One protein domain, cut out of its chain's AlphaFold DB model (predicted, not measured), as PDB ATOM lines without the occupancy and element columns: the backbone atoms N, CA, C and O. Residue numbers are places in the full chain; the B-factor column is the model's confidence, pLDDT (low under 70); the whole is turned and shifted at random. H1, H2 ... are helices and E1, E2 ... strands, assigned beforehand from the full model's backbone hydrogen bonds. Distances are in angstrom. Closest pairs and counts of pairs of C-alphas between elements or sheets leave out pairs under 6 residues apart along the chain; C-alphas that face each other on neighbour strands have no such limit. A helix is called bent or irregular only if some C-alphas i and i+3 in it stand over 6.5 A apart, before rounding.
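This is residues 26 to 222 of the 276 residues of the protein "Spore germination protein B3/KC" of Clostridium cochlearium (UniProt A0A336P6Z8). One long, strongly twisted sheet of nine strands is the core, with a three-stranded meander at each end, E1 E2 E3 and E7 E8 E9, and the parallel strands E5 and E6 in the middle. The sheet curls round H1, H2 and H5, while H3 and H6 lie over one face and H4 on the other. The printed part has 197 residues, with six named helices and nine named strands in the order E1 E2 E3 H1 E4 E5 H2 H3 E6 H4 H5 H6 E7 E8 E9. The sheet is mixed and branched at E1, and the class is mixed, helices and strands. The whole is compact, with a radius of gyration of the C-alphas of 16.6 A and spans of 56 by 39 by 29 A.

E1, residues 28 to 38, and E2, residues 44 to 55, form an antiparallel hairpin at 160 degrees; N 35 and O 47 are 2.9 A apart, within hydrogen-bond range. E2 forms a second antiparallel hairpin with E3, residues 62 to 72, at 161 degrees, with N 48 and O 69 2.9 A apart. These three strands are a meander, each the antiparallel neighbour of the one before. H1, residues 76 to 86, is on the sheet; its closest C-alphas with E3 are those of Val 79 and Thr 72, 5.1 A. E4, residues 90 to 92, and E5, residues 98 to 102, are parallel to E1 and lie on one side of it, E2 on the other; N 29 and O 90 are 2.9 A apart, N 36 and O 100 2.8 A. H2, residues 103 to 108, is on the sheet; its closest C-alphas with E1 are those of Ala 105 and Asp 37, 5.0 A. H3, residues 111 to 119, is only just irregular, with C-alphas 112 and 115 7.0 A apart. Its height over the sheet is 9.8 A, and it runs along E5, at 11 degrees on the local plane. H1 and H3 only just touch, with 3 pairs of C-alphas within 8 A, the closest being Ile 76 and Phe 113, 6.5 A. E6, residues 128 to 133, is parallel to E5 at 27 degrees, with N 101 and O 130 2.9 A apart. E5, H2, H3 and E6 are a strand-helix-strand unit, two parallel neighbour strands with helices between, and its crossover is right-handed. H4, residues 136 to 141, is on the opposite face from H3. H5, residues 150 to 161, is on the sheet; the C-alphas of Gly 151 and Ser 33 of E1 are its closest pair with that strand, 4.6 A. H6, residues 172 to 180, is on the same face as H3, at a height of 8.9 A over the sheet. E7, residues 186 to 194, is parallel to E6 at 56 degrees, with N 131 and O 189 2.8 A apart; E6, H4, H5, H6 and E7 are another strand-helix-strand unit. E8, residues 201 to 211, forms an antiparallel hairpin with E7, with N 188 and O 208 2.9 A apart. E9, residues 214 to 219, forms a hairpin with E8, with N 209 and O 217 2.8 A apart, and E7 E8 E9 are a second meander. Every O i to N i+4 pair is within hydrogen-bond range in H2, H4 and H5, against 6 of 7 in H1, 4 of 5 in H6 and 2 of 5 in H3, which has 3 of 6 O i to N i+3 pairs within range.

E1 begins at C-alpha 28, (185.576, 227.822, 180.943), spans 27.0 A and bends by 69 degrees at residue 32. E2 spans 34.5 A, E3 32.5 A, E7 24.7 A and E8 28.5 A, with a bend of 56 degrees in E8 at residue 206. H1 spans 15.7 A and H5 16.0 A, the latter from C-alpha 150 at (173.335, 239.257, 189.328). E9 ends at C-alpha 219, (173.062, 258.952, 201.087).

The two C-alphas farthest apart are those of Ile 58 and Ser 183, 58.4 A. The printed part has no cut, and no link is long. The mean pLDDT of the printed part is 88.2, with residues 55 to 63, 162 to 163 and 182 to 184 under 70.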
ATOM      1  N   ASN A  26     183.448 225.368 176.396       77.06
ATOM      2  CA  ASN A  26     182.792 224.422 177.303       77.06
ATOM      3  C   ASN A  26     183.665 224.049 178.514       77.06
ATOM      4  O   ASN A  26     183.208 223.328 179.400       77.06
ATOM      5  N   LYS A  27     184.933 224.486 178.541       82.75
ATOM      6  CA  LYS A  27     185.886 224.231 179.634       82.75
ATOM      7  C   LYS A  27     186.187 225.473 180.479       82.75
ATOM      8  O   LYS A  27     187.142 225.473 181.264       82.75
ATOM      9  N   VAL A  28     185.396 226.524 180.300       87.94
ATOM     10  CA  VAL A  28     185.576 227.822 180.943       87.94
ATOM     11  C   VAL A  28     184.312 228.191 181.712       87.94
ATOM     12  O   VAL A  28     183.199 227.958 181.247       87.94
ATOM     13  N   LEU A  29     184.507 228.776 182.890       91.44
ATOM     14  CA  LEU A  29     183.465 229.427 183.673       91.44
ATOM     15  C   LEU A  29     183.668 230.929 183.584       91.44
ATOM     16  O   LEU A  29     184.710 231.441 184.000       91.44
ATOM     17  N   PHE A  30     182.679 231.626 183.045       92.38
ATOM     18  CA  PHE A  30     182.729 233.073 182.920       92.38
ATOM     19  C   PHE A  30     182.182 233.706 184.188       92.38
ATOM     20  O   PHE A  30     181.018 233.498 184.522       92.38
ATOM     21  N   VAL A  31     183.006 234.471 184.898       94.44
ATOM     22  CA  VAL A  31     182.557 235.216 186.078       94.44
ATOM     23  C   VAL A  31     181.658 236.361 185.616       94.44
ATOM     24  O   VAL A  31     182.065 237.145 184.760       94.44
ATOM     25  N   THR A  32     180.451 236.466 186.168       94.44
ATOM     26  CA  THR A  32     179.487 237.543 185.881       94.44
ATOM     27  C   THR A  32     179.569 238.651 186.923       94.44
ATOM     28  O   THR A  32     179.487 239.831 186.570       94.44
ATOM     29  N   SER A  33     179.778 238.294 188.190       95.25
ATOM     30  CA  SER A  33     179.961 239.241 189.289       95.25
ATOM     31  C   SER A  33     180.937 238.722 190.347       95.25
ATOM     32  O   SER A  33     181.064 237.516 190.574       95.25
ATOM     33  N   PHE A  34     181.634 239.662 190.982       96.50
ATOM     34  CA  PHE A  34     182.435 239.429 192.181       96.50
ATOM     35  C   PHE A  34     181.703 240.030 193.375       96.50
ATOM     36  O   PHE A  34     181.357 241.208 193.321       96.50
ATOM     37  N   ILE A  35     181.504 239.265 194.448       97.81
ATOM     38  CA  ILE A  35     181.001 239.796 195.719       97.81
ATOM     39  C   ILE A  35     182.091 239.629 196.767       97.81
ATOM     40  O   ILE A  35     182.511 238.510 197.063       97.81
ATOM     41  N   VAL A  36     182.576 240.750 197.281       98.19
ATOM     42  CA  VAL A  36     183.668 240.832 198.244       98.19
ATOM     43  C   VAL A  36     183.087 241.093 199.623       98.19
ATOM     44  O   VAL A  36     182.368 242.073 199.830       98.19
ATOM     45  N   ASP A  37     183.439 240.227 200.560       98.25
ATOM     46  CA  ASP A  37     183.089 240.331 201.969       98.25
ATOM     47  C   ASP A  37     184.326 240.055 202.839       98.25
ATOM     48  O   ASP A  37     185.407 239.741 202.327       98.25
ATOM     49  N   ILE A  38     184.182 240.165 204.155       97.62
ATOM     50  CA  ILE A  38     185.214 239.788 205.121       97.62
ATOM     51  C   ILE A  38     184.650 238.931 206.250       97.62
ATOM     52  O   ILE A  38     183.519 239.117 206.710       97.62
ATOM     53  N   ASP A  39     185.465 238.004 206.740       95.88
ATOM     54  CA  ASP A  39     185.135 237.210 207.919       95.88
ATOM     55  C   ASP A  39     185.321 238.017 209.220       95.88
ATOM     56  O   ASP A  39     185.571 239.225 209.213       95.88
ATOM     57  N   ASP A  40     185.123 237.382 210.372       94.56
ATOM     58  CA  ASP A  40     185.251 238.045 211.679       94.56
ATOM     59  C   ASP A  40     186.703 238.393 212.051       94.56
ATOM     60  O   ASP A  40     186.937 239.201 212.949       94.56
ATOM     61  N   ASN A  41     187.679 237.839 211.327       94.50
ATOM     62  CA  ASN A  41     189.105 238.132 211.462       94.50
ATOM     63  C   ASN A  41     189.596 239.167 210.433       94.50
ATOM     64  O   ASN A  41     190.796 239.437 210.365       94.50
ATOM     65  N   ASN A  42     188.686 239.771 209.660       94.38
ATOM     66  CA  ASN A  42     188.974 240.643 208.518       94.38
ATOM     67  C   ASN A  42     189.714 239.948 207.359       94.38
ATOM     68  O   ASN A  42     190.347 240.617 206.536       94.38
ATOM     69  N   GLU A  43     189.649 238.620 207.268       95.94
ATOM     70  CA  GLU A  43     190.155 237.890 206.112       95.94
ATOM     71  C   GLU A  43     189.147 237.972 204.950       95.94
ATOM     72  O   GLU A  43     187.939 237.811 205.160       95.94
ATOM     73  N   PRO A  44     189.614 238.223 203.710       97.25
ATOM     74  CA  PRO A  44     188.747 238.286 202.544       97.25
ATOM     75  C   PRO A  44     187.924 237.011 202.316       97.25
ATOM     76  O   PRO A  44     188.450 235.895 202.239       97.25
ATOM     77  N   ILE A  45     186.631 237.207 202.078       97.81
ATOM     78  CA  ILE A  45     185.711 236.218 201.520       97.81
ATOM     79  C   ILE A  45     185.334 236.700 200.119       97.81
ATOM     80  O   ILE A  45     184.967 237.859 199.922       97.81
ATOM     81  N   LEU A  46     185.414 235.813 199.131       97.25
ATOM     82  CA  LEU A  46     184.989 236.121 197.769       97.25
ATOM     83  C   LEU A  46     183.916 235.138 197.330       97.25
ATOM     84  O   LEU A  46     184.120 233.921 197.385       97.25
ATOM     85  N   TYR A  47     182.814 235.682 196.831       97.06
ATOM     86  CA  TYR A  47     181.800 234.929 196.119       97.06
ATOM     87  C   TYR A  47     181.910 235.241 194.627       97.06
ATOM     88  O   TYR A  47     181.940 236.405 194.220       97.06
ATOM     89  N   LEU A  48     182.001 234.193 193.811       95.38
ATOM     90  CA  LEU A  48     182.017 234.293 192.356       95.38
ATOM     91  C   LEU A  48     180.705 233.751 191.824       95.38
ATOM     92  O   LEU A  48     180.438 232.555 191.952       95.38
ATOM     93  N   GLU A  49     179.919 234.604 191.185       94.75
ATOM     94  CA  GLU A  49     178.826 234.138 190.348       94.75
ATOM     95  C   GLU A  49     179.372 233.866 188.948       94.75
ATOM     96  O   GLU A  49     180.061 234.706 188.361       94.75
ATOM     97  N   THR A  50     179.101 232.675 188.423       93.50
ATOM     98  CA  THR A  50     179.632 232.240 187.135       93.50
ATOM     99  C   THR A  50     178.549 231.674 186.230       93.50
ATOM    100  O   THR A  50     177.602 231.027 186.680       93.50
ATOM    101  N   PHE A  51     178.730 231.904 184.935       90.81
ATOM    102  CA  PHE A  51     177.987 231.284 183.853       90.81
ATOM    103  C   PHE A  51     178.845 230.191 183.225       90.81
ATOM    104  O   PHE A  51     179.946 230.450 182.718       90.81
ATOM    105  N   LYS A  52     178.319 228.968 183.215       89.25
ATOM    106  CA  LYS A  52     178.863 227.867 182.430       89.25
ATOM    107  C   LYS A  52     178.074 227.740 181.125       89.25
ATOM    108  O   LYS A  52     176.881 227.430 181.165       89.25
ATOM    109  N   PRO A  53     178.720 227.917 179.964       82.75
ATOM    110  CA  PRO A  53     178.091 227.633 178.684       82.75
ATOM    111  C   PRO A  53     177.798 226.133 178.593       82.75
ATOM    112  O   PRO A  53     178.714 225.311 178.670       82.75
ATOM    113  N   TYR A  54     176.529 225.765 178.418       75.00
ATOM    114  CA  TYR A  54     176.136 224.382 178.180       75.00
ATOM    115  C   TYR A  54     175.357 224.264 176.871       75.00
ATOM    116  O   TYR A  54     174.306 224.875 176.668       75.00
ATOM    117  N   ARG A  55     175.880 223.435 175.961       66.12
ATOM    118  CA  ARG A  55     175.167 223.026 174.751       66.12
ATOM    119  C   ARG A  55     174.408 221.741 175.032       66.12
ATOM    120  O   ARG A  55     175.007 220.672 175.137       66.12
ATOM    121  N   SER A  56     173.088 221.852 175.148       62.44
ATOM    122  CA  SER A  56     172.227 220.676 175.209       62.44
ATOM    123  C   SER A  56     172.121 220.039 173.817       62.44
ATOM    124  O   SER A  56     171.961 220.726 172.810       62.44
ATOM    125  N   ASN A  57     172.198 218.708 173.746       64.06
ATOM    126  CA  ASN A  57     172.008 217.959 172.493       64.06
ATOM    127  C   ASN A  57     170.521 217.824 172.098       64.06
ATOM    128  O   ASN A  57     170.195 217.113 171.148       64.06
ATOM    129  N   ILE A  58     169.611 218.480 172.828       63.62
ATOM    130  CA  ILE A  58     168.163 218.423 172.624       63.62
ATOM    131  C   ILE A  58     167.714 219.774 172.061       63.62
ATOM    132  O   ILE A  58     167.645 220.768 172.776       63.62
ATOM    133  N   SER A  59     167.452 219.788 170.751       52.91
ATOM    134  CA  SER A  59     166.686 220.801 170.004       52.91
ATOM    135  C   SER A  59     166.718 222.237 170.563       52.91
ATOM    136  O   SER A  59     165.796 222.670 171.251       52.91
ATOM    137  N   GLY A  60     167.748 223.000 170.193       53.50
ATOM    138  CA  GLY A  60     167.655 224.460 170.062       53.50
ATOM    139  C   GLY A  60     167.610 225.301 171.339       53.50
ATOM    140  O   GLY A  60     167.441 226.511 171.223       53.50
ATOM    141  N   SER A  61     167.785 224.720 172.531       52.00
ATOM    142  CA  SER A  61     167.977 225.505 173.759       52.00
ATOM    143  C   SER A  61     169.433 225.424 174.232       52.00
ATOM    144  O   SER A  61     169.860 224.455 174.861       52.00
ATOM    145  N   GLU A  62     170.219 226.445 173.886       58.28
ATOM    146  CA  GLU A  62     171.435 226.771 174.633       58.28
ATOM    147  C   GLU A  62     170.964 227.370 175.967       58.28
ATOM    148  O   GLU A  62     170.306 228.409 175.986       58.28
ATOM    149  N   LYS A  63     171.215 226.676 177.080       67.25
ATOM    150  CA  LYS A  63     170.936 227.191 178.427       67.25
ATOM    151  C   LYS A  63     172.247 227.268 179.186       67.25
ATOM    152  O   LYS A  63     173.007 226.305 179.195       67.25
ATOM    153  N   GLY A  64     172.503 228.419 179.796       77.00
ATOM    154  CA  GLY A  64     173.566 228.565 180.778       77.00
ATOM    155  C   GLY A  64     173.279 227.766 182.031       77.00
ATOM    156  O   GLY A  64     172.120 227.560 182.385       77.00
ATOM    157  N   GLU A  65     174.335 227.336 182.703       87.06
ATOM    158  CA  GLU A  65     174.253 226.850 184.075       87.06
ATOM    159  C   GLU A  65     174.895 227.898 184.991       87.06
ATOM    160  O   GLU A  65     176.079 228.222 184.845       87.06
ATOM    161  N   ARG A  66     174.105 228.439 185.924       90.31
ATOM    162  CA  ARG A  66     174.582 229.346 186.969       90.31
ATOM    163  C   ARG A  66     175.263 228.549 188.075       90.31
ATOM    164  O   ARG A  66     174.643 227.690 188.698       90.31
ATOM    165  N   ILE A  67     176.529 228.861 188.341       91.56
ATOM    166  CA  ILE A  67     177.321 228.235 189.405       91.56
ATOM    167  C   ILE A  67     177.906 229.333 190.285       91.56
ATOM    168  O   ILE A  67     178.501 230.287 189.784       91.56
ATOM    169  N   VAL A  68     177.757 229.177 191.596       93.75
ATOM    170  CA  VAL A  68     178.301 230.098 192.591       93.75
ATOM    171  C   VAL A  68     179.436 229.412 193.340       93.75
ATOM    172  O   VAL A  68     179.275 228.294 193.828       93.75
ATOM    173  N   TYR A  69     180.572 230.091 193.450       94.69
ATOM    174  CA  TYR A  69     181.688 229.662 194.287       94.69
ATOM    175  C   TYR A  69     181.848 230.598 195.470       94.69
ATOM    176  O   TYR A  69     181.662 231.804 195.337       94.69
ATOM    177  N   ARG A  70     182.271 230.040 196.602       95.56
ATOM    178  CA  ARG A  70     182.702 230.781 197.783       95.56
ATOM    179  C   ARG A  70     184.115 230.346 198.135       95.56
ATOM    180  O   ARG A  70     184.400 229.150 198.177       95.56
ATOM    181  N   GLY A  71     184.980 231.306 198.414       95.19
ATOM    182  CA  GLY A  71     186.330 231.047 198.892       95.19
ATOM    183  C   GLY A  71     186.724 232.011 199.997       95.19
ATOM    184  O   GLY A  71     186.182 233.110 200.101       95.19
ATOM    185  N   THR A  72     187.713 231.600 200.781       96.06
ATOM    186  CA  THR A  72     188.384 232.429 201.786       96.06
ATOM    187  C   THR A  72     189.903 232.348 201.615       96.06
ATOM    188  O   THR A  72     190.430 231.442 200.952       96.06
ATOM    189  N   GLY A  73     190.618 233.312 202.188       94.25
ATOM    190  CA  GLY A  73     192.080 233.364 202.195       94.25
ATOM    191  C   GLY A  73     192.574 234.739 202.627       94.25
ATOM    192  O   GLY A  73     191.778 235.636 202.880       94.25
ATOM    193  N   LYS A  74     193.893 234.938 202.669       93.44
ATOM    194  CA  LYS A  74     194.495 236.171 203.208       93.44
ATOM    195  C   LYS A  74     194.476 237.333 202.220       93.44
ATOM    196  O   LYS A  74     194.656 238.483 202.599       93.44
ATOM    197  N   THR A  75     194.313 237.033 200.933       93.25
ATOM    198  CA  THR A  75     194.223 238.017 199.846       93.25
ATOM    199  C   THR A  75     193.205 237.548 198.815       93.25
ATOM    200  O   THR A  75     193.050 236.344 198.614       93.25
ATOM    201  N   ILE A  76     192.585 238.474 198.076       94.75
ATOM    202  CA  ILE A  76     191.668 238.139 196.967       94.75
ATOM    203  C   ILE A  76     192.328 237.192 195.952       94.75
ATOM    204  O   ILE A  76     191.705 236.254 195.457       94.75
ATOM    205  N   HIS A  77     193.621 237.379 195.688       92.06
ATOM    206  CA  HIS A  77     194.365 236.532 194.764       92.06
ATOM    207  C   HIS A  77     194.545 235.091 195.277       92.06
ATOM    208  O   HIS A  77     194.464 234.140 194.499       92.06
ATOM    209  N   GLU A  78     194.774 234.911 196.581       94.06
ATOM    210  CA  GLU A  78     194.769 233.588 197.213       94.06
ATOM    211  C   GLU A  78     193.374 232.964 197.183       94.06
ATOM    212  O   GLU A  78     193.250 231.799 196.810       94.06
ATOM    213  N   VAL A  79     192.333 233.745 197.477       95.25
ATOM    214  CA  VAL A  79     190.947 233.262 197.455       95.25
ATOM    215  C   VAL A  79     190.580 232.707 196.077       95.25
ATOM    216  O   VAL A  79     190.076 231.591 195.979       95.25
ATOM    217  N   ILE A  80     190.901 233.426 194.997       92.81
ATOM    218  CA  ILE A  80     190.645 232.966 193.620       92.81
ATOM    219  C   ILE A  80     191.419 231.680 193.303       92.81
ATOM    220  O   ILE A  80     190.874 230.781 192.660       92.81
ATOM    221  N   ARG A  81     192.668 231.549 193.774       91.56
ATOM    222  CA  ARG A  81     193.428 230.296 193.631       91.56
ATOM    223  C   ARG A  81     192.771 229.143 194.384       91.56
ATOM    224  O   ARG A  81     192.652 228.064 193.810       91.56
ATOM    225  N   ASN A  82     192.319 229.375 195.614       93.94
ATOM    226  CA  ASN A  82     191.640 228.370 196.433       93.94
ATOM    227  C   ASN A  82     190.336 227.909 195.772       93.94
ATOM    228  O   ASN A  82     190.096 226.707 195.674       93.94
ATOM    229  N   ILE A  83     189.546 228.838 195.222       93.88
ATOM    230  CA  ILE A  83     188.363 228.491 194.423       93.88
ATOM    231  C   ILE A  83     188.773 227.638 193.215       93.88
ATOM    232  O   ILE A  83     188.159 226.601 192.958       93.88
ATOM    233  N   GLY A  84     189.847 228.014 192.517       90.44
ATOM    234  CA  GLY A  84     190.393 227.259 191.389       90.44
ATOM    235  C   GLY A  84     190.783 225.812 191.717       90.44
ATOM    236  O   GLY A  84     190.655 224.958 190.846       90.44
ATOM    237  N   LEU A  85     191.189 225.504 192.956       88.94
ATOM    238  CA  LEU A  85     191.472 224.125 193.395       88.94
ATOM    239  C   LEU A  85     190.209 223.258 193.497       88.94
ATOM    240  O   LEU A  85     190.290 222.036 193.391       88.94
ATOM    241  N   SER A  86     189.051 223.888 193.699       85.69
ATOM    242  CA  SER A  86     187.743 223.227 193.792       85.69
ATOM    243  C   SER A  86     186.930 223.282 192.491       85.69
ATOM    244  O   SER A  86     185.882 222.646 192.385       85.69
ATOM    245  N   SER A  87     187.401 224.030 191.489       84.75
ATOM    246  CA  SER A  87     186.730 224.180 190.199       84.75
ATOM    247  C   SER A  87     187.269 223.186 189.172       84.75
ATOM    248  O   SER A  87     188.457 223.172 188.860       84.75
ATOM    249  N   SER A  88     186.377 222.413 188.551       81.50
ATOM    250  CA  SER A  88     186.717 221.529 187.423       81.50
ATOM    251  C   SER A  88     187.045 222.287 186.126       81.50
ATOM    252  O   SER A  88     187.438 221.674 185.132       81.50
ATOM    253  N   PHE A  89     186.854 223.609 186.111       83.12
ATOM    254  CA  PHE A  89     186.964 224.468 184.935       83.12
ATOM    255  C   PHE A  89     187.814 225.707 185.214       83.12
ATOM    256  O   PHE A  89     187.904 226.188 186.347       83.12
ATOM    257  N   LYS A  90     188.412 226.269 184.159       86.94
ATOM    258  CA  LYS A  90     189.155 227.526 184.273       86.94
ATOM    259  C   LYS A  90     188.176 228.685 184.486       86.94
ATOM    260  O   LYS A  90     187.288 228.881 183.663       86.94
ATOM    261  N   LEU A  91     188.379 229.459 185.549       90.81
ATOM    262  CA  LEU A  91     187.692 230.734 185.759       90.81
ATOM    263  C   LEU A  91     188.217 231.773 184.761       90.81
ATOM    264  O   LEU A  91     189.425 231.841 184.519       90.81
ATOM    265  N   ASP A  92     187.312 232.555 184.184       90.81
ATOM    266  CA  ASP A  92     187.618 233.632 183.246       90.81
ATOM    267  C   ASP A  92     186.835 234.891 183.645       90.81
ATOM    268  O   ASP A  92     185.600 234.915 183.646       90.81
ATOM    269  N   GLY A  93     187.567 235.934 184.041       89.75
ATOM    270  CA  GLY A  93     186.995 237.187 184.544       89.75
ATOM    271  C   GLY A  93     186.501 238.147 183.459       89.75
ATOM    272  O   GLY A  93     185.885 239.163 183.782       89.75
ATOM    273  N   THR A  94     186.730 237.843 182.175       89.94
ATOM    274  CA  THR A  94     186.554 238.811 181.075       89.94
ATOM    275  C   THR A  94     185.103 239.208 180.812       89.94
ATOM    276  O   THR A  94     184.849 240.187 180.109       89.94
ATOM    277  N   GLN A  95     184.142 238.462 181.360       90.56
ATOM    278  CA  GLN A  95     182.714 238.764 181.261       90.56
ATOM    279  C   GLN A  95     182.138 239.412 182.515       90.56
ATOM    280  O   GLN A  95     180.951 239.744 182.512       90.56
ATOM    281  N   SER A  96     182.954 239.657 183.541       93.06
ATOM    282  CA  SER A  96     182.449 240.220 184.784       93.06
ATOM    283  C   SER A  96     181.963 241.647 184.561       93.06
ATOM    284  O   SER A  96     182.629 242.460 183.907       93.06
ATOM    285  N   LYS A  97     180.760 241.921 185.063       93.88
ATOM    286  CA  LYS A  97     180.032 243.176 184.869       93.88
ATOM    287  C   LYS A  97     179.928 244.009 186.136       93.88
ATOM    288  O   LYS A  97     179.785 245.225 186.031       93.88
ATOM    289  N   ALA A  98     180.020 243.371 187.300       94.44
ATOM    290  CA  ALA A  98     179.844 244.027 188.582       94.44
ATOM    291  C   ALA A  98     180.854 243.532 189.624       94.44
ATOM    292  O   ALA A  98     181.131 242.332 189.720       94.44
ATOM    293  N   ILE A  99     181.351 244.470 190.424       96.19
ATOM    294  CA  ILE A  99     182.056 244.212 191.678       96.19
ATOM    295  C   ILE A  99     181.170 244.756 192.796       96.19
ATOM    296  O   ILE A  99     180.814 245.932 192.811       96.19
ATOM    297  N   ILE A 100     180.786 243.894 193.721       97.56
ATOM    298  CA  ILE A 100     179.889 244.219 194.821       97.56
ATOM    299  C   ILE A 100     180.685 244.072 196.110       97.56
ATOM    300  O   ILE A 100     181.251 243.014 196.362       97.56
ATOM    301  N   PHE A 101     180.730 245.110 196.932       98.25
ATOM    302  CA  PHE A 101     181.302 245.035 198.275       98.25
ATOM    303  C   PHE A 101     180.169 244.959 199.289       98.25
ATOM    304  O   PHE A 101     179.201 245.708 199.180       98.25
ATOM    305  N   THR A 102     180.261 244.092 200.290       98.50
ATOM    306  CA  THR A 102     179.346 244.184 201.434       98.50
ATOM    307  C   THR A 102     179.595 245.478 202.203       98.50
ATOM    308  O   THR A 102     180.689 246.048 202.147       98.50
ATOM    309  N   THR A 103     178.606 245.937 202.968       98.19
ATOM    310  CA  THR A 103     178.807 247.040 203.924       98.19
ATOM    311  C   THR A 103     179.992 246.762 204.851       98.19
ATOM    312  O   THR A 103     180.837 247.635 205.026       98.19
ATOM    313  N   LYS A 104     180.128 245.524 205.345       97.88
ATOM    314  CA  LYS A 104     181.237 245.089 206.207       97.88
ATOM    315  C   LYS A 104     182.607 245.267 205.534       97.88
ATOM    316  O   LYS A 104     183.505 245.874 206.118       97.88
ATOM    317  N   ALA A 105     182.770 244.803 204.292       98.06
ATOM    318  CA  ALA A 105     184.014 244.988 203.540       98.06
ATOM    319  C   ALA A 105     184.283 246.465 203.211       98.06
ATOM    320  O   ALA A 105     185.424 246.927 203.292       98.06
ATOM    321  N   ALA A 106     183.241 247.223 202.873       98.00
ATOM    322  CA  ALA A 106     183.361 248.634 202.534       98.00
ATOM    323  C   ALA A 106     183.744 249.504 203.742       98.00
ATOM    324  O   ALA A 106     184.528 250.440 203.597       98.00
ATOM    325  N   GLU A 107     183.227 249.202 204.933       97.75
ATOM    326  CA  GLU A 107     183.600 249.867 206.190       97.75
ATOM    327  C   GLU A 107     185.031 249.510 206.626       97.75
ATOM    328  O   GLU A 107     185.766 250.371 207.124       97.75
ATOM    329  N   TYR A 108     185.459 248.262 206.396       97.38
ATOM    330  CA  TYR A 108     186.837 247.836 206.646       97.38
ATOM    331  C   TYR A 108     187.838 248.603 205.770       97.38
ATOM    332  O   TYR A 108     188.806 249.170 206.295       97.38
ATOM    333  N   GLY A 109     187.562 248.691 204.469       95.94
ATOM    334  CA  GLY A 109     188.326 249.478 203.501       95.94
ATOM    335  C   GLY A 109     188.412 248.789 202.145       95.94
ATOM    336  O   GLY A 109     188.967 247.697 202.028       95.94
ATOM    337  N   ILE A 110     187.878 249.448 201.119       95.56
ATOM    338  CA  ILE A 110     187.822 248.987 199.725       95.56
ATOM    339  C   ILE A 110     189.231 248.850 199.124       95.56
ATOM    340  O   ILE A 110     189.462 247.976 198.285       95.56
ATOM    341  N   ASP A 111     190.188 249.658 199.584       93.69
ATOM    342  CA  ASP A 111     191.603 249.633 199.190       93.69
ATOM    343  C   ASP A 111     192.256 248.257 199.375       93.69
ATOM    344  O   ASP A 111     193.057 247.836 198.538       93.69
ATOM    345  N   ASN A 112     191.845 247.508 200.403       93.88
ATOM    346  CA  ASN A 112     192.341 246.155 200.677       93.88
ATOM    347  C   ASN A 112     191.999 245.140 199.572       93.88
ATOM    348  O   ASN A 112     192.602 244.066 199.501       93.88
ATOM    349  N   PHE A 113     191.030 245.461 198.710       95.00
ATOM    350  CA  PHE A 113     190.480 244.535 197.721       95.00
ATOM    351  C   PHE A 113     190.582 245.071 196.290       95.00
ATOM    352  O   PHE A 113     190.874 244.307 195.367       95.00
ATOM    353  N   ILE A 114     190.353 246.372 196.086       92.94
ATOM    354  CA  ILE A 114     190.226 246.980 194.753       92.94
ATOM    355  C   ILE A 114     191.518 246.911 193.934       92.94
ATOM    356  O   ILE A 114     191.466 246.765 192.713       92.94
ATOM    357  N   ASP A 115     192.676 246.928 194.597       90.12
ATOM    358  CA  ASP A 115     193.992 246.843 193.957       90.12
ATOM    359  C   ASP A 115     194.191 245.526 193.188       90.12
ATOM    360  O   ASP A 115     194.895 245.495 192.176       90.12
ATOM    361  N   PHE A 116     193.540 244.437 193.620       92.00
ATOM    362  CA  PHE A 116     193.517 243.199 192.842       92.00
ATOM    363  C   PHE A 116     192.811 243.416 191.503       92.00
ATOM    364  O   PHE A 116     193.343 243.040 190.459       92.00
ATOM    365  N   PHE A 117     191.628 244.030 191.527       91.81
ATOM    366  CA  PHE A 117     190.832 244.230 190.324       91.81
ATOM    367  C   PHE A 117     191.523 245.182 189.351       91.81
ATOM    368  O   PHE A 117     191.527 244.895 188.160       91.81
ATOM    369  N   ASP A 118     192.153 246.253 189.838       88.56
ATOM    370  CA  ASP A 118     192.877 247.223 189.000       88.56
ATOM    371  C   ASP A 118     194.073 246.592 188.261       88.56
ATOM    372  O   ASP A 118     194.338 246.879 187.095       88.56
ATOM    373  N   ARG A 119     194.778 245.662 188.917       87.69
ATOM    374  CA  ARG A 119     196.010 245.057 188.381       87.69
ATOM    375  C   ARG A 119     195.782 243.761 187.603       87.69
ATOM    376  O   ARG A 119     196.684 243.312 186.890       87.69
ATOM    377  N   HIS A 120     194.635 243.109 187.767       85.31
ATOM    378  CA  HIS A 120     194.393 241.793 187.183       85.31
ATOM    379  C   HIS A 120     194.010 241.890 185.700       85.31
ATOM    380  O   HIS A 120     193.065 242.575 185.325       85.31
ATOM    381  N   GLN A 121     194.714 241.140 184.846       78.19
ATOM    382  CA  GLN A 121     194.591 241.233 183.385       78.19
ATOM    383  C   GLN A 121     193.177 240.943 182.847       78.19
ATOM    384  O   GLN A 121     192.803 241.461 181.798       78.19
ATOM    385  N   GLU A 122     192.401 240.095 183.526       81.38
ATOM    386  CA  GLU A 122     191.040 239.738 183.094       81.38
ATOM    387  C   GLU A 122     189.958 240.686 183.649       81.38
ATOM    388  O   GLU A 122     188.785 240.517 183.319       81.38
ATOM    389  N   SER A 123     190.328 241.673 184.474       82.25
ATOM    390  CA  SER A 123     189.388 242.662 185.008       82.25
ATOM    391  C   SER A 123     189.058 243.735 183.977       82.25
ATOM    392  O   SER A 123     189.912 244.195 183.219       82.25
ATOM    393  N   LEU A 124     187.799 244.170 183.964       84.81
ATOM    394  CA  LEU A 124     187.336 245.227 183.076       84.81
ATOM    395  C   LEU A 124     187.122 246.516 183.864       84.81
ATOM    396  O   LEU A 124     186.248 246.582 184.719       84.81
ATOM    397  N   ILE A 125     187.804 247.592 183.472       85.69
ATOM    398  CA  ILE A 125     187.671 248.906 184.126       85.69
ATOM    399  C   ILE A 125     186.254 249.514 184.030       85.69
ATOM    400  O   ILE A 125     185.912 250.448 184.746       85.69
ATOM    401  N   ARG A 126     185.409 248.988 183.131       88.00
ATOM    402  CA  ARG A 126     184.014 249.420 182.934       88.00
ATOM    403  C   ARG A 126     182.999 248.686 183.818       88.00
ATOM    404  O   ARG A 126     181.805 248.854 183.606       88.00
ATOM    405  N   GLN A 127     183.450 247.811 184.715       91.31
ATOM    406  CA  GLN A 127     182.567 247.132 185.663       91.31
ATOM    407  C   GLN A 127     181.854 248.154 186.543       91.31
ATOM    408  O   GLN A 127     182.459 249.146 186.950       91.31
ATOM    409  N   TYR A 128     180.582 247.912 186.842       92.44
ATOM    410  CA  TYR A 128     179.884 248.678 187.867       92.44
ATOM    411  C   TYR A 128     180.397 248.276 189.244       92.44
ATOM    412  O   TYR A 128     180.680 247.097 189.478       92.44
ATOM    413  N   ILE A 129     180.505 249.246 190.150       93.81
ATOM    414  CA  ILE A 129     180.785 248.964 191.555       93.81
ATOM    415  C   ILE A 129     179.583 249.371 192.400       93.81
ATOM    416  O   ILE A 129     179.044 250.466 192.241       93.81
ATOM    417  N   ALA A 130     179.169 248.485 193.301       95.88
ATOM    418  CA  ALA A 130     178.091 248.745 194.242       95.88
ATOM    419  C   ALA A 130     178.447 248.266 195.653       95.88
ATOM    420  O   ALA A 130     179.238 247.339 195.833       95.88
ATOM    421  N   ILE A 131     177.807 248.874 196.647       97.62
ATOM    422  CA  ILE A 131     177.764 248.380 198.018       97.62
ATOM    423  C   ILE A 131     176.464 247.613 198.211       97.62
ATOM    424  O   ILE A 131     175.393 248.142 197.920       97.62
ATOM    425  N   TYR A 132     176.545 246.389 198.719       97.50
ATOM    426  CA  TYR A 132     175.386 245.593 199.094       97.50
ATOM    427  C   TYR A 132     175.158 245.630 200.600       97.50
ATOM    428  O   TYR A 132     176.038 245.290 201.394       97.50
ATOM    429  N   GLU A 133     173.947 246.030 200.975       96.69
ATOM    430  CA  GLU A 133     173.438 245.928 202.332       96.69
ATOM    431  C   GLU A 133     172.464 244.753 202.439       96.69
ATOM    432  O   GLU A 133     171.348 244.791 201.914       96.69
ATOM    433  N   GLY A 134     172.893 243.713 203.148       95.19
ATOM    434  CA  GLY A 134     172.090 242.527 203.398       95.19
ATOM    435  C   GLY A 134     172.945 241.279 203.566       95.19
ATOM    436  O   GLY A 134     174.162 241.346 203.730       95.19
ATOM    437  N   ASP A 135     172.276 240.135 203.515       94.62
ATOM    438  CA  ASP A 135     172.890 238.816 203.605       94.62
ATOM    439  C   ASP A 135     173.287 238.321 202.205       94.62
ATOM    440  O   ASP A 135     172.439 238.157 201.322       94.62
ATOM    441  N   VAL A 136     174.588 238.111 201.992       95.56
ATOM    442  CA  VAL A 136     175.144 237.700 200.694       95.56
ATOM    443  C   VAL A 136     174.638 236.323 200.271       95.56
ATOM    444  O   VAL A 136     174.427 236.093 199.078       95.56
ATOM    445  N   GLU A 137     174.405 235.410 201.215       92.81
ATOM    446  CA  GLU A 137     173.907 234.070 200.890       92.81
ATOM    447  C   GLU A 137     172.479 234.160 200.348       92.81
ATOM    448  O   GLU A 137     172.195 233.632 199.271       92.81
ATOM    449  N   LYS A 138     171.620 234.965 200.987       92.56
ATOM    450  CA  LYS A 138     170.266 235.246 200.477       92.56
ATOM    451  C   LYS A 138     170.276 235.915 199.107       92.56
ATOM    452  O   LYS A 138     169.453 235.581 198.251       92.56
ATOM    453  N   LEU A 139     171.194 236.856 198.878       93.31
ATOM    454  CA  LEU A 139     171.361 237.489 197.568       93.31
ATOM    455  C   LEU A 139     171.670 236.445 196.486       93.31
ATOM    456  O   LEU A 139     171.070 236.470 195.413       93.31
ATOM    457  N   LEU A 140     172.582 235.515 196.772       91.88
ATOM    458  CA  LEU A 140     173.007 234.482 195.828       91.88
ATOM    459  C   LEU A 140     171.948 233.394 195.608       91.88
ATOM    460  O   LEU A 140     171.879 232.844 194.505       91.88
ATOM    461  N   GLU A 141     171.117 233.101 196.607       88.94
ATOM    462  CA  GLU A 141     169.997 232.153 196.515       88.94
ATOM    463  C   GLU A 141     168.766 232.730 195.801       88.94
ATOM    464  O   GLU A 141     167.930 231.974 195.289       88.94
ATOM    465  N   THR A 142     168.652 234.058 195.736       85.88
ATOM    466  CA  THR A 142     167.513 234.725 195.108       85.88
ATOM    467  C   THR A 142     167.440 234.401 193.617       85.88
ATOM    468  O   THR A 142     168.377 234.624 192.852       85.88
ATOM    469  N   LYS A 143     166.273 233.913 193.181       80.06
ATOM    470  CA  LYS A 143     165.972 233.675 191.766       80.06
ATOM    471  C   LYS A 143     165.333 234.910 191.152       80.06
ATOM    472  O   LYS A 143     164.126 235.109 191.264       80.06
ATOM    473  N   ILE A 144     166.144 235.703 190.469       79.88
ATOM    474  CA  ILE A 144     165.683 236.858 189.705       79.88
ATOM    475  C   ILE A 144     165.133 236.348 188.363       79.88
ATOM    476  O   ILE A 144     165.864 235.771 187.562       79.88
ATOM    477  N   LYS A 145     163.825 236.507 188.116       76.38
ATOM    478  CA  LYS A 145     163.186 235.950 186.906       76.38
ATOM    479  C   LYS A 145     163.534 236.692 185.618       76.38
ATOM    480  O   LYS A 145     163.481 236.085 184.552       76.38
ATOM    481  N   SER A 146     163.818 237.992 185.704       76.44
ATOM    482  CA  SER A 146     164.106 238.830 184.535       76.44
ATOM    483  C   SER A 146     165.500 238.587 183.963       76.44
ATOM    484  O   SER A 146     165.664 238.634 182.751       76.44
ATOM    485  N   GLU A 147     166.477 238.325 184.828       84.25
ATOM    486  CA  GLU A 147     167.868 238.059 184.472       84.25
ATOM    487  C   GLU A 147     168.476 237.164 185.557       84.25
ATOM    488  O   GLU A 147     168.459 237.516 186.733       84.25
ATOM    489  N   GLU A 148     168.968 235.990 185.169       83.69
ATOM    490  CA  GLU A 148     169.400 234.936 186.095       83.69
ATOM    491  C   GLU A 148     170.715 235.298 186.810       83.69
ATOM    492  O   GLU A 148     170.963 234.832 187.924       83.69
ATOM    493  N   TYR A 149     171.551 236.130 186.183       90.38
ATOM    494  CA  TYR A 149     172.882 236.480 186.683       90.38
ATOM    495  C   TYR A 149     172.879 237.879 187.299       90.38
ATOM    496  O   TYR A 149     172.640 238.867 186.603       90.38
ATOM    497  N   ILE A 150     173.244 237.991 188.579       91.25
ATOM    498  CA  ILE A 150     173.335 239.257 189.328       91.25
ATOM    499  C   ILE A 150     174.167 240.294 188.570       91.25
ATOM    500  O   ILE A 150     173.785 241.459 188.489       91.25
ATOM    501  N   GLY A 151     175.297 239.880 187.987       90.00
ATOM    502  CA  GLY A 151     176.158 240.793 187.231       90.00
ATOM    503  C   GLY A 151     175.457 241.444 186.035       90.00
ATOM    504  O   GLY A 151     175.631 242.638 185.803       90.00
ATOM    505  N   LEU A 152     174.653 240.675 185.294       90.81
ATOM    506  CA  LEU A 152     173.869 241.180 184.163       90.81
ATOM    507  C   LEU A 152     172.669 241.991 184.654       90.81
ATOM    508  O   LEU A 152     172.454 243.101 184.174       90.81
ATOM    509  N   PHE A 153     171.976 241.505 185.685       90.75
ATOM    510  CA  PHE A 153     170.856 242.220 186.287       90.75
ATOM    511  C   PHE A 153     171.268 243.612 186.771       90.75
ATOM    512  O   PHE A 153     170.538 244.578 186.569       90.75
ATOM    513  N   LEU A 154     172.448 243.748 187.386       89.31
ATOM    514  CA  LEU A 154     172.955 245.052 187.805       89.31
ATOM    515  C   LEU A 154     173.249 245.971 186.620       89.31
ATOM    516  O   LEU A 154     173.005 247.166 186.735       89.31
ATOM    517  N   VAL A 155     173.728 245.451 185.488       89.38
ATOM    518  CA  VAL A 155     173.896 246.271 184.279       89.38
ATOM    519  C   VAL A 155     172.549 246.797 183.807       89.38
ATOM    520  O   VAL A 155     172.413 248.006 183.628       89.38
ATOM    521  N   ASP A 156     171.552 245.923 183.690       89.12
ATOM    522  CA  ASP A 156     170.206 246.308 183.263       89.12
ATOM    523  C   ASP A 156     169.563 247.289 184.249       89.12
ATOM    524  O   ASP A 156     168.907 248.256 183.849       89.12
ATOM    525  N   LEU A 157     169.780 247.084 185.552       86.94
ATOM    526  CA  LEU A 157     169.325 247.989 186.600       86.94
ATOM    527  C   LEU A 157     169.957 249.374 186.429       86.94
ATOM    528  O   LEU A 157     169.228 250.362 186.400       86.94
ATOM    529  N   MET A 158     171.280 249.459 186.267       84.25
ATOM    530  CA  MET A 158     171.999 250.730 186.090       84.25
ATOM    531  C   MET A 158     171.624 251.425 184.774       84.25
ATOM    532  O   MET A 158     171.429 252.641 184.752       84.25
ATOM    533  N   ASP A 159     171.451 250.676 183.684       82.50
ATOM    534  CA  ASP A 159     171.104 251.231 182.375       82.50
ATOM    535  C   ASP A 159     169.680 251.799 182.342       82.50
ATOM    536  O   ASP A 159     169.476 252.910 181.842       82.50
ATOM    537  N   ASN A 160     168.709 251.116 182.957       79.00
ATOM    538  CA  ASN A 160     167.353 251.655 183.145       79.00
ATOM    539  C   ASN A 160     167.359 252.948 183.970       79.00
ATOM    540  O   ASN A 160     166.539 253.853 183.800       79.00
ATOM    541  N   ILE A 161     168.323 253.042 184.872       70.44
ATOM    542  CA  ILE A 161     168.445 254.111 185.840       70.44
ATOM    543  C   ILE A 161     169.184 255.335 185.302       70.44
ATOM    544  O   ILE A 161     169.013 256.415 185.861       70.44
ATOM    545  N   LYS A 162     169.870 255.258 184.159       61.66
ATOM    546  CA  LYS A 162     170.391 256.453 183.459       61.66
ATOM    547  C   LYS A 162     169.304 257.487 183.135       61.66
ATOM    548  O   LYS A 162     169.615 258.652 182.884       61.66
ATOM    549  N   VAL A 163     168.039 257.067 183.156       60.38
ATOM    550  CA  VAL A 163     166.848 257.914 183.002       60.38
ATOM    551  C   VAL A 163     166.305 258.414 184.354       60.38
ATOM    552  O   VAL A 163     165.582 259.405 184.406       60.38
ATOM    553  N   SER A 164     166.669 257.766 185.462       72.81
ATOM    554  CA  SER A 164     166.249 258.099 186.822       72.81
ATOM    555  C   SER A 164     167.195 259.105 187.474       72.81
ATOM    556  O   SER A 164     168.373 258.850 187.704       72.81
ATOM    557  N   SER A 165     166.646 260.243 187.890       74.38
ATOM    558  CA  SER A 165     167.363 261.252 188.673       74.38
ATOM    559  C   SER A 165     167.821 260.763 190.055       74.38
ATOM    560  O   SER A 165     168.622 261.441 190.692       74.38
ATOM    561  N   ARG A 166     167.317 259.622 190.550       77.69
ATOM    562  CA  ARG A 166     167.401 259.199 191.964       77.69
ATOM    563  C   ARG A 166     168.510 258.222 192.305       77.69
ATOM    564  O   ARG A 166     168.658 257.894 193.477       77.69
ATOM    565  N   ALA A 167     169.248 257.726 191.329       79.69
ATOM    566  CA  ALA A 167     170.278 256.743 191.602       79.69
ATOM    567  C   ALA A 167     171.664 257.297 191.351       79.69
ATOM    568  O   ALA A 167     171.880 258.108 190.452       79.69
ATOM    569  N   VAL A 168     172.603 256.800 192.134       80.94
ATOM    570  CA  VAL A 168     174.013 257.067 191.934       80.94
ATOM    571  C   VAL A 168     174.584 255.896 191.149       80.94
ATOM    572  O   VAL A 168     174.385 254.755 191.549       80.94
ATOM    573  N   GLU A 169     175.252 256.175 190.035       82.19
ATOM    574  CA  GLU A 169     175.983 255.199 189.219       82.19
ATOM    575  C   GLU A 169     177.476 255.506 189.342       82.19
ATOM    576  O   GLU A 169     177.883 256.675 189.279       82.19
ATOM    577  N   LEU A 170     178.278 254.456 189.520       86.25
ATOM    578  CA  LEU A 170     179.728 254.551 189.558       86.25
ATOM    579  C   LEU A 170     180.348 253.322 188.888       86.25
ATOM    580  O   LEU A 170     180.083 252.181 189.278       86.25
ATOM    581  N   SER A 171     181.179 253.553 187.875       90.75
ATOM    582  CA  SER A 171     182.021 252.496 187.320       90.75
ATOM    583  C   SER A 171     183.325 252.361 188.108       90.75
ATOM    584  O   SER A 171     183.740 253.268 188.831       90.75
ATOM    585  N   MET A 172     184.017 251.241 187.928       91.81
ATOM    586  CA  MET A 172     185.343 251.026 188.494       91.81
ATOM    587  C   MET A 172     186.336 252.094 188.038       91.81
ATOM    588  O   MET A 172     187.095 252.607 188.856       91.81
ATOM    589  N   ASN A 173     186.290 252.490 186.766       91.94
ATOM    590  CA  ASN A 173     187.082 253.604 186.258       91.94
ATOM    591  C   ASN A 173     186.788 254.910 187.009       91.94
ATOM    592  O   ASN A 173     187.716 255.629 187.371       91.94
ATOM    593  N   ASP A 174     185.515 255.228 187.244       90.38
ATOM    594  CA  ASP A 174     185.141 256.461 187.946       90.38
ATOM    595  C   ASP A 174     185.640 256.427 189.391       90.38
ATOM    596  O   ASP A 174     186.273 257.383 189.832       90.38
ATOM    597  N   TYR A 175     185.463 255.299 190.087       92.44
ATOM    598  CA  TYR A 175     185.980 255.115 191.444       92.44
ATOM    599  C   TYR A 175     187.503 255.280 191.514       92.44
ATOM    600  O   TYR A 175     188.008 256.000 192.371       92.44
ATOM    601  N   LEU A 176     188.248 254.641 190.607       91.69
ATOM    602  CA  LEU A 176     189.708 254.733 190.579       91.69
ATOM    603  C   LEU A 176     190.195 256.155 190.278       91.69
ATOM    604  O   LEU A 176     191.208 256.576 190.826       91.69
ATOM    605  N   ASN A 177     189.473 256.919 189.457       90.06
ATOM    606  CA  ASN A 177     189.794 258.328 189.248       90.06
ATOM    607  C   ASN A 177     189.466 259.154 190.503       90.06
ATOM    608  O   ASN A 177     190.333 259.875 190.999       90.06
ATOM    609  N   GLU A 178     188.262 259.004 191.062       89.00
ATOM    610  CA  GLU A 178     187.813 259.744 192.249       89.00
ATOM    611  C   GLU A 178     188.668 259.444 193.495       89.00
ATOM    612  O   GLU A 178     188.948 260.369 194.257       89.00
ATOM    613  N   ARG A 179     189.165 258.207 193.680       86.81
ATOM    614  CA  ARG A 179     190.037 257.847 194.822       86.81
ATOM    615  C   ARG A 179     191.387 258.566 194.793       86.81
ATOM    616  O   ARG A 179     192.001 258.754 195.837       86.81
ATOM    617  N   THR A 180     191.875 258.940 193.607       85.75
ATOM    618  CA  THR A 180     193.171 259.630 193.452       85.75
ATOM    619  C   THR A 180     193.070 261.142 193.635       85.75
ATOM    620  O   THR A 180     194.091 261.816 193.770       85.75
ATOM    621  N   MET A 181     191.853 261.687 193.647       83.94
ATOM    622  CA  MET A 181     191.622 263.107 193.871       83.94
ATOM    623  C   MET A 181     191.740 263.419 195.367       83.94
ATOM    624  O   MET A 181     191.048 262.835 196.202       83.94
ATOM    625  N   GLU A 182     192.621 264.357 195.729       66.50
ATOM    626  CA  GLU A 182     192.772 264.773 197.123       66.50
ATOM    627  C   GLU A 182     191.445 265.334 197.672       66.50
ATOM    628  O   GLU A 182     190.843 266.245 197.103       66.50
ATOM    629  N   SER A 183     191.022 264.824 198.833       63.12
ATOM    630  CA  SER A 183     189.924 265.360 199.653       63.12
ATOM    631  C   SER A 183     188.481 265.175 199.137       63.12
ATOM    632  O   SER A 183     187.566 265.790 199.699       63.12
ATOM    633  N   THR A 184     188.213 264.315 198.152       69.75
ATOM    634  CA  THR A 184     186.833 264.033 197.709       69.75
ATOM    635  C   THR A 184     186.263 262.759 198.325       69.75
ATOM    636  O   THR A 184     186.861 261.691 198.257       69.75
ATOM    637  N   ALA A 185     185.078 262.878 198.929       87.12
ATOM    638  CA  ALA A 185     184.238 261.720 199.193       87.12
ATOM    639  C   ALA A 185     183.585 261.286 197.875       87.12
ATOM    640  O   ALA A 185     183.050 262.123 197.145       87.12
ATOM    641  N   CYS A 186     183.633 259.993 197.594       90.75
ATOM    642  CA  CYS A 186     182.944 259.359 196.482       90.75
ATOM    643  C   CYS A 186     181.579 258.860 196.973       90.75
ATOM    644  O   CYS A 186     181.436 258.486 198.138       90.75
ATOM    645  N   VAL A 187     180.566 258.846 196.107       92.38
ATOM    646  CA  VAL A 187     179.303 258.163 196.410       92.38
ATOM    647  C   VAL A 187     179.141 257.009 195.439       92.38
ATOM    648  O   VAL A 187     179.042 257.216 194.231       92.38
ATOM    649  N   MET A 188     179.113 255.801 195.985       93.44
ATOM    650  CA  MET A 188     178.908 254.559 195.249       93.44
ATOM    651  C   MET A 188     177.447 254.128 195.360       93.44
ATOM    652  O   MET A 188     176.769 254.491 196.319       93.44
ATOM    653  N   THR A 189     176.937 253.356 194.407       93.62
ATOM    654  CA  THR A 189     175.570 252.832 194.483       93.62
ATOM    655  C   THR A 189     175.387 251.948 195.714       93.62
ATOM    656  O   THR A 189     176.192 251.047 195.936       93.62
ATOM    657  N   LEU A 190     174.314 252.159 196.479       95.00
ATOM    658  CA  LEU A 190     173.889 251.237 197.532       95.00
ATOM    659  C   LEU A 190     172.731 250.382 197.014       95.00
ATOM    660  O   LEU A 190     171.724 250.918 196.544       95.00
ATOM    661  N   ILE A 191     172.871 249.063 197.097       94.50
ATOM    662  CA  ILE A 191     171.859 248.089 196.690       94.50
ATOM    663  C   ILE A 191     171.428 247.217 197.867       94.50
ATOM    664  O   ILE A 191     172.203 246.951 198.785       94.50
ATOM    665  N   ARG A 192     170.185 246.741 197.812       94.06
ATOM    666  CA  ARG A 192     169.593 245.829 198.798       94.06
ATOM    667  C   ARG A 192     168.661 244.838 198.124       94.06
ATOM    668  O   ARG A 192     168.187 245.079 197.012       94.06
ATOM    669  N   LEU A 193     168.346 243.763 198.834       92.38
ATOM    670  CA  LEU A 193     167.234 242.899 198.462       92.38
ATOM    671  C   LEU A 193     165.922 243.530 198.957       92.38
ATOM    672  O   LEU A 193     165.800 243.883 200.132       92.38
ATOM    673  N   ASP A 194     164.956 243.710 198.062       88.50
ATOM    674  CA  ASP A 194     163.585 244.064 198.421       88.50
ATOM    675  C   ASP A 194     162.726 242.797 198.426       88.50
ATOM    676  O   ASP A 194     162.418 242.236 197.377       88.50
ATOM    677  N   GLU A 195     162.367 242.342 199.626       82.31
ATOM    678  CA  GLU A 195     161.511 241.173 199.859       82.31
ATOM    679  C   GLU A 195     160.020 241.545 199.972       82.31
ATOM    680  O   GLU A 195     159.180 240.669 200.164       82.31
ATOM    681  N   THR A 196     159.663 242.833 199.882       77.38
ATOM    682  CA  THR A 196     158.260 243.278 200.004       77.38
ATOM    683  C   THR A 196     157.452 243.071 198.725       77.38
ATOM    684  O   THR A 196     156.220 243.078 198.753       77.38
ATOM    685  N   GLN A 197     158.141 242.881 197.604       73.62
ATOM    686  CA  GLN A 197     157.536 242.596 196.311       73.62
ATOM    687  C   GLN A 197     157.129 241.121 196.211       73.62
ATOM    688  O   GLN A 197     157.625 240.270 196.943       73.62
ATOM    689  N   MET A 198     156.246 240.791 195.259       71.50
ATOM    690  CA  MET A 198     155.864 239.388 195.000       71.50
ATOM    691  C   MET A 198     157.064 238.492 194.653       71.50
ATOM    692  O   MET A 198     156.983 237.273 194.783       71.50
ATOM    693  N   GLU A 199     158.159 239.095 194.193       75.81
ATOM    694  CA  GLU A 199     159.429 238.444 193.907       75.81
ATOM    695  C   GLU A 199     160.550 239.270 194.529       75.81
ATOM    696  O   GLU A 199     160.551 240.492 194.397       75.81
ATOM    697  N   SER A 200     161.503 238.610 195.185       78.94
ATOM    698  CA  SER A 200     162.682 239.283 195.724       78.94
ATOM    699  C   SER A 200     163.503 239.884 194.584       78.94
ATOM    700  O   SER A 200     163.936 239.171 193.677       78.94
ATOM    701  N   LEU A 201     163.721 241.197 194.631       84.50
ATOM    702  CA  LEU A 201     164.451 241.935 193.599       84.50
ATOM    703  C   LEU A 201     165.591 242.737 194.214       84.50
ATOM    704  O   LEU A 201     165.475 243.269 195.318       84.50
ATOM    705  N   ILE A 202     166.692 242.867 193.477       90.12
ATOM    706  CA  ILE A 202     167.756 243.799 193.849       90.12
ATOM    707  C   ILE A 202     167.283 245.208 193.488       90.12
ATOM    708  O   ILE A 202     166.890 245.478 192.352       90.12
ATOM    709  N   THR A 203     167.320 246.116 194.457       89.50
ATOM    710  CA  THR A 203     166.888 247.507 194.288       89.50
ATOM    711  C   THR A 203     167.984 248.471 194.717       89.50
ATOM    712  O   THR A 203     168.790 248.161 195.594       89.50
ATOM    713  N   ILE A 204     168.013 249.653 194.097       89.94
ATOM    714  CA  ILE A 204     168.879 250.756 194.529       89.94
ATOM    715  C   ILE A 204     168.227 251.483 195.707       89.94
ATOM    716  O   ILE A 204     167.103 251.987 195.584       89.94
ATOM    717  N   ASP A 205     168.972 251.597 196.807       90.06
ATOM    718  CA  ASP A 205     168.567 252.260 198.053       90.06
ATOM    719  C   ASP A 205     169.419 253.504 198.358       90.06
ATOM    720  O   ASP A 205     169.818 253.779 199.488       90.06
ATOM    721  N   GLY A 206     169.717 254.273 197.310       91.12
ATOM    722  CA  GLY A 206     170.520 255.491 197.385       91.12
ATOM    723  C   GLY A 206     172.001 255.234 197.117       91.12
ATOM    724  O   GLY A 206     172.354 254.586 196.127       91.12
ATOM    725  N   GLY A 207     172.871 255.776 197.968       93.62
ATOM    726  CA  GLY A 207     174.319 255.682 197.813       93.62
ATOM    727  C   GLY A 207     175.073 255.438 199.118       93.62
ATOM    728  O   GLY A 207     174.610 255.783 200.202       93.62
ATOM    729  N   ALA A 208     176.260 254.859 199.013       95.75
ATOM    730  CA  ALA A 208     177.227 254.719 200.091       95.75
ATOM    731  C   ALA A 208     178.294 255.810 199.955       95.75
ATOM    732  O   ALA A 208     178.892 255.970 198.891       95.75
ATOM    733  N   ILE A 209     178.524 256.567 201.027       95.38
ATOM    734  CA  ILE A 209     179.525 257.635 201.064       95.38
ATOM    735  C   ILE A 209     180.866 256.998 201.407       95.38
ATOM    736  O   ILE A 209     181.057 256.514 202.524       95.38
ATOM    737  N   ILE A 210     181.789 257.017 200.452       95.38
ATOM    738  CA  ILE A 210     183.137 256.476 200.573       95.38
ATOM    739  C   ILE A 210     184.121 257.627 200.770       95.38
ATOM    740  O   ILE A 210     184.179 258.559 199.969       95.38
ATOM    741  N   LYS A 211     184.916 257.572 201.836       93.75
ATOM    742  CA  LYS A 211     185.969 258.546 202.124       93.75
ATOM    743  C   LYS A 211     187.223 257.813 202.576       93.75
ATOM    744  O   LYS A 211     187.155 257.016 203.506       93.75
ATOM    745  N   ASN A 212     188.358 258.124 201.948       92.12
ATOM    746  CA  ASN A 212     189.633 257.432 202.182       92.12
ATOM    747  C   ASN A 212     189.465 255.906 202.067       92.12
ATOM    748  O   ASN A 212     189.782 255.176 203.002       92.12
ATOM    749  N   ASP A 213     188.851 255.469 200.963       93.31
ATOM    750  CA  ASP A 213     188.531 254.069 200.651       93.31
ATOM    751  C   ASP A 213     187.616 253.342 201.659       93.31
ATOM    752  O   ASP A 213     187.401 252.141 201.529       93.31
ATOM    753  N   LYS A 214     187.012 254.038 202.632       96.06
ATOM    754  CA  LYS A 214     186.082 253.443 203.605       96.06
ATOM    755  C   LYS A 214     184.679 254.000 203.470       96.06
ATOM    756  O   LYS A 214     184.497 255.203 203.287       96.06
ATOM    757  N   MET A 215     183.679 253.144 203.628       97.00
ATOM    758  CA  MET A 215     182.301 253.581 203.803       97.00
ATOM    759  C   MET A 215     182.153 254.283 205.157       97.00
ATOM    760  O   MET A 215     182.441 253.709 206.201       97.00
ATOM    761  N   VAL A 216     181.719 255.544 205.131       96.75
ATOM    762  CA  VAL A 216     181.559 256.393 206.331       96.75
ATOM    763  C   VAL A 216     180.113 256.822 206.573       96.75
ATOM    764  O   VAL A 216     179.815 257.464 207.578       96.75
ATOM    765  N   GLY A 217     179.207 256.506 205.650       95.94
ATOM    766  CA  GLY A 217     177.799 256.857 205.767       95.94
ATOM    767  C   GLY A 217     176.989 256.461 204.543       95.94
ATOM    768  O   GLY A 217     177.505 255.872 203.591       95.94
ATOM    769  N   LYS A 218     175.706 256.813 204.567       95.62
ATOM    770  CA  LYS A 218     174.758 256.555 203.483       95.62
ATOM    771  C   LYS A 218     174.116 257.856 203.030       95.62
ATOM    772  O   LYS A 218     173.807 258.717 203.848       95.62
ATOM    773  N   LEU A 219     173.893 257.955 201.731       94.00
ATOM    774  CA  LEU A 219     173.062 258.952 201.087       94.00
ATOM    775  C   LEU A 219     171.710 258.292 200.789       94.00
ATOM    776  O   LEU A 219     171.640 257.457 199.887       94.00
ATOM    777  N   PRO A 220     170.636 258.616 201.522       91.19
ATOM    778  CA  PRO A 220     169.346 257.980 201.300       91.19
ATOM    779  C   PRO A 220     168.799 258.301 199.902       91.19
ATOM    780  O   PRO A 220     169.102 259.336 199.295       91.19
ATOM    781  N   LYS A 221     167.929 257.427 199.387       84.19
ATOM    782  CA  LYS A 221     167.283 257.597 198.073       84.19
ATOM    783  C   LYS A 221     166.549 258.938 197.925       84.19
ATOM    784  O   LYS A 221     166.548 259.515 196.840       84.19
ATOM    785  N   SER A 222     165.966 259.454 199.009       82.88
ATOM    786  CA  SER A 222     165.304 260.767 199.053       82.88
ATOM    787  C   SER A 222     166.254 261.935 198.774       82.88
ATOM    788  O   SER A 222     165.839 262.939 198.203       82.88
TER     789      SER A 222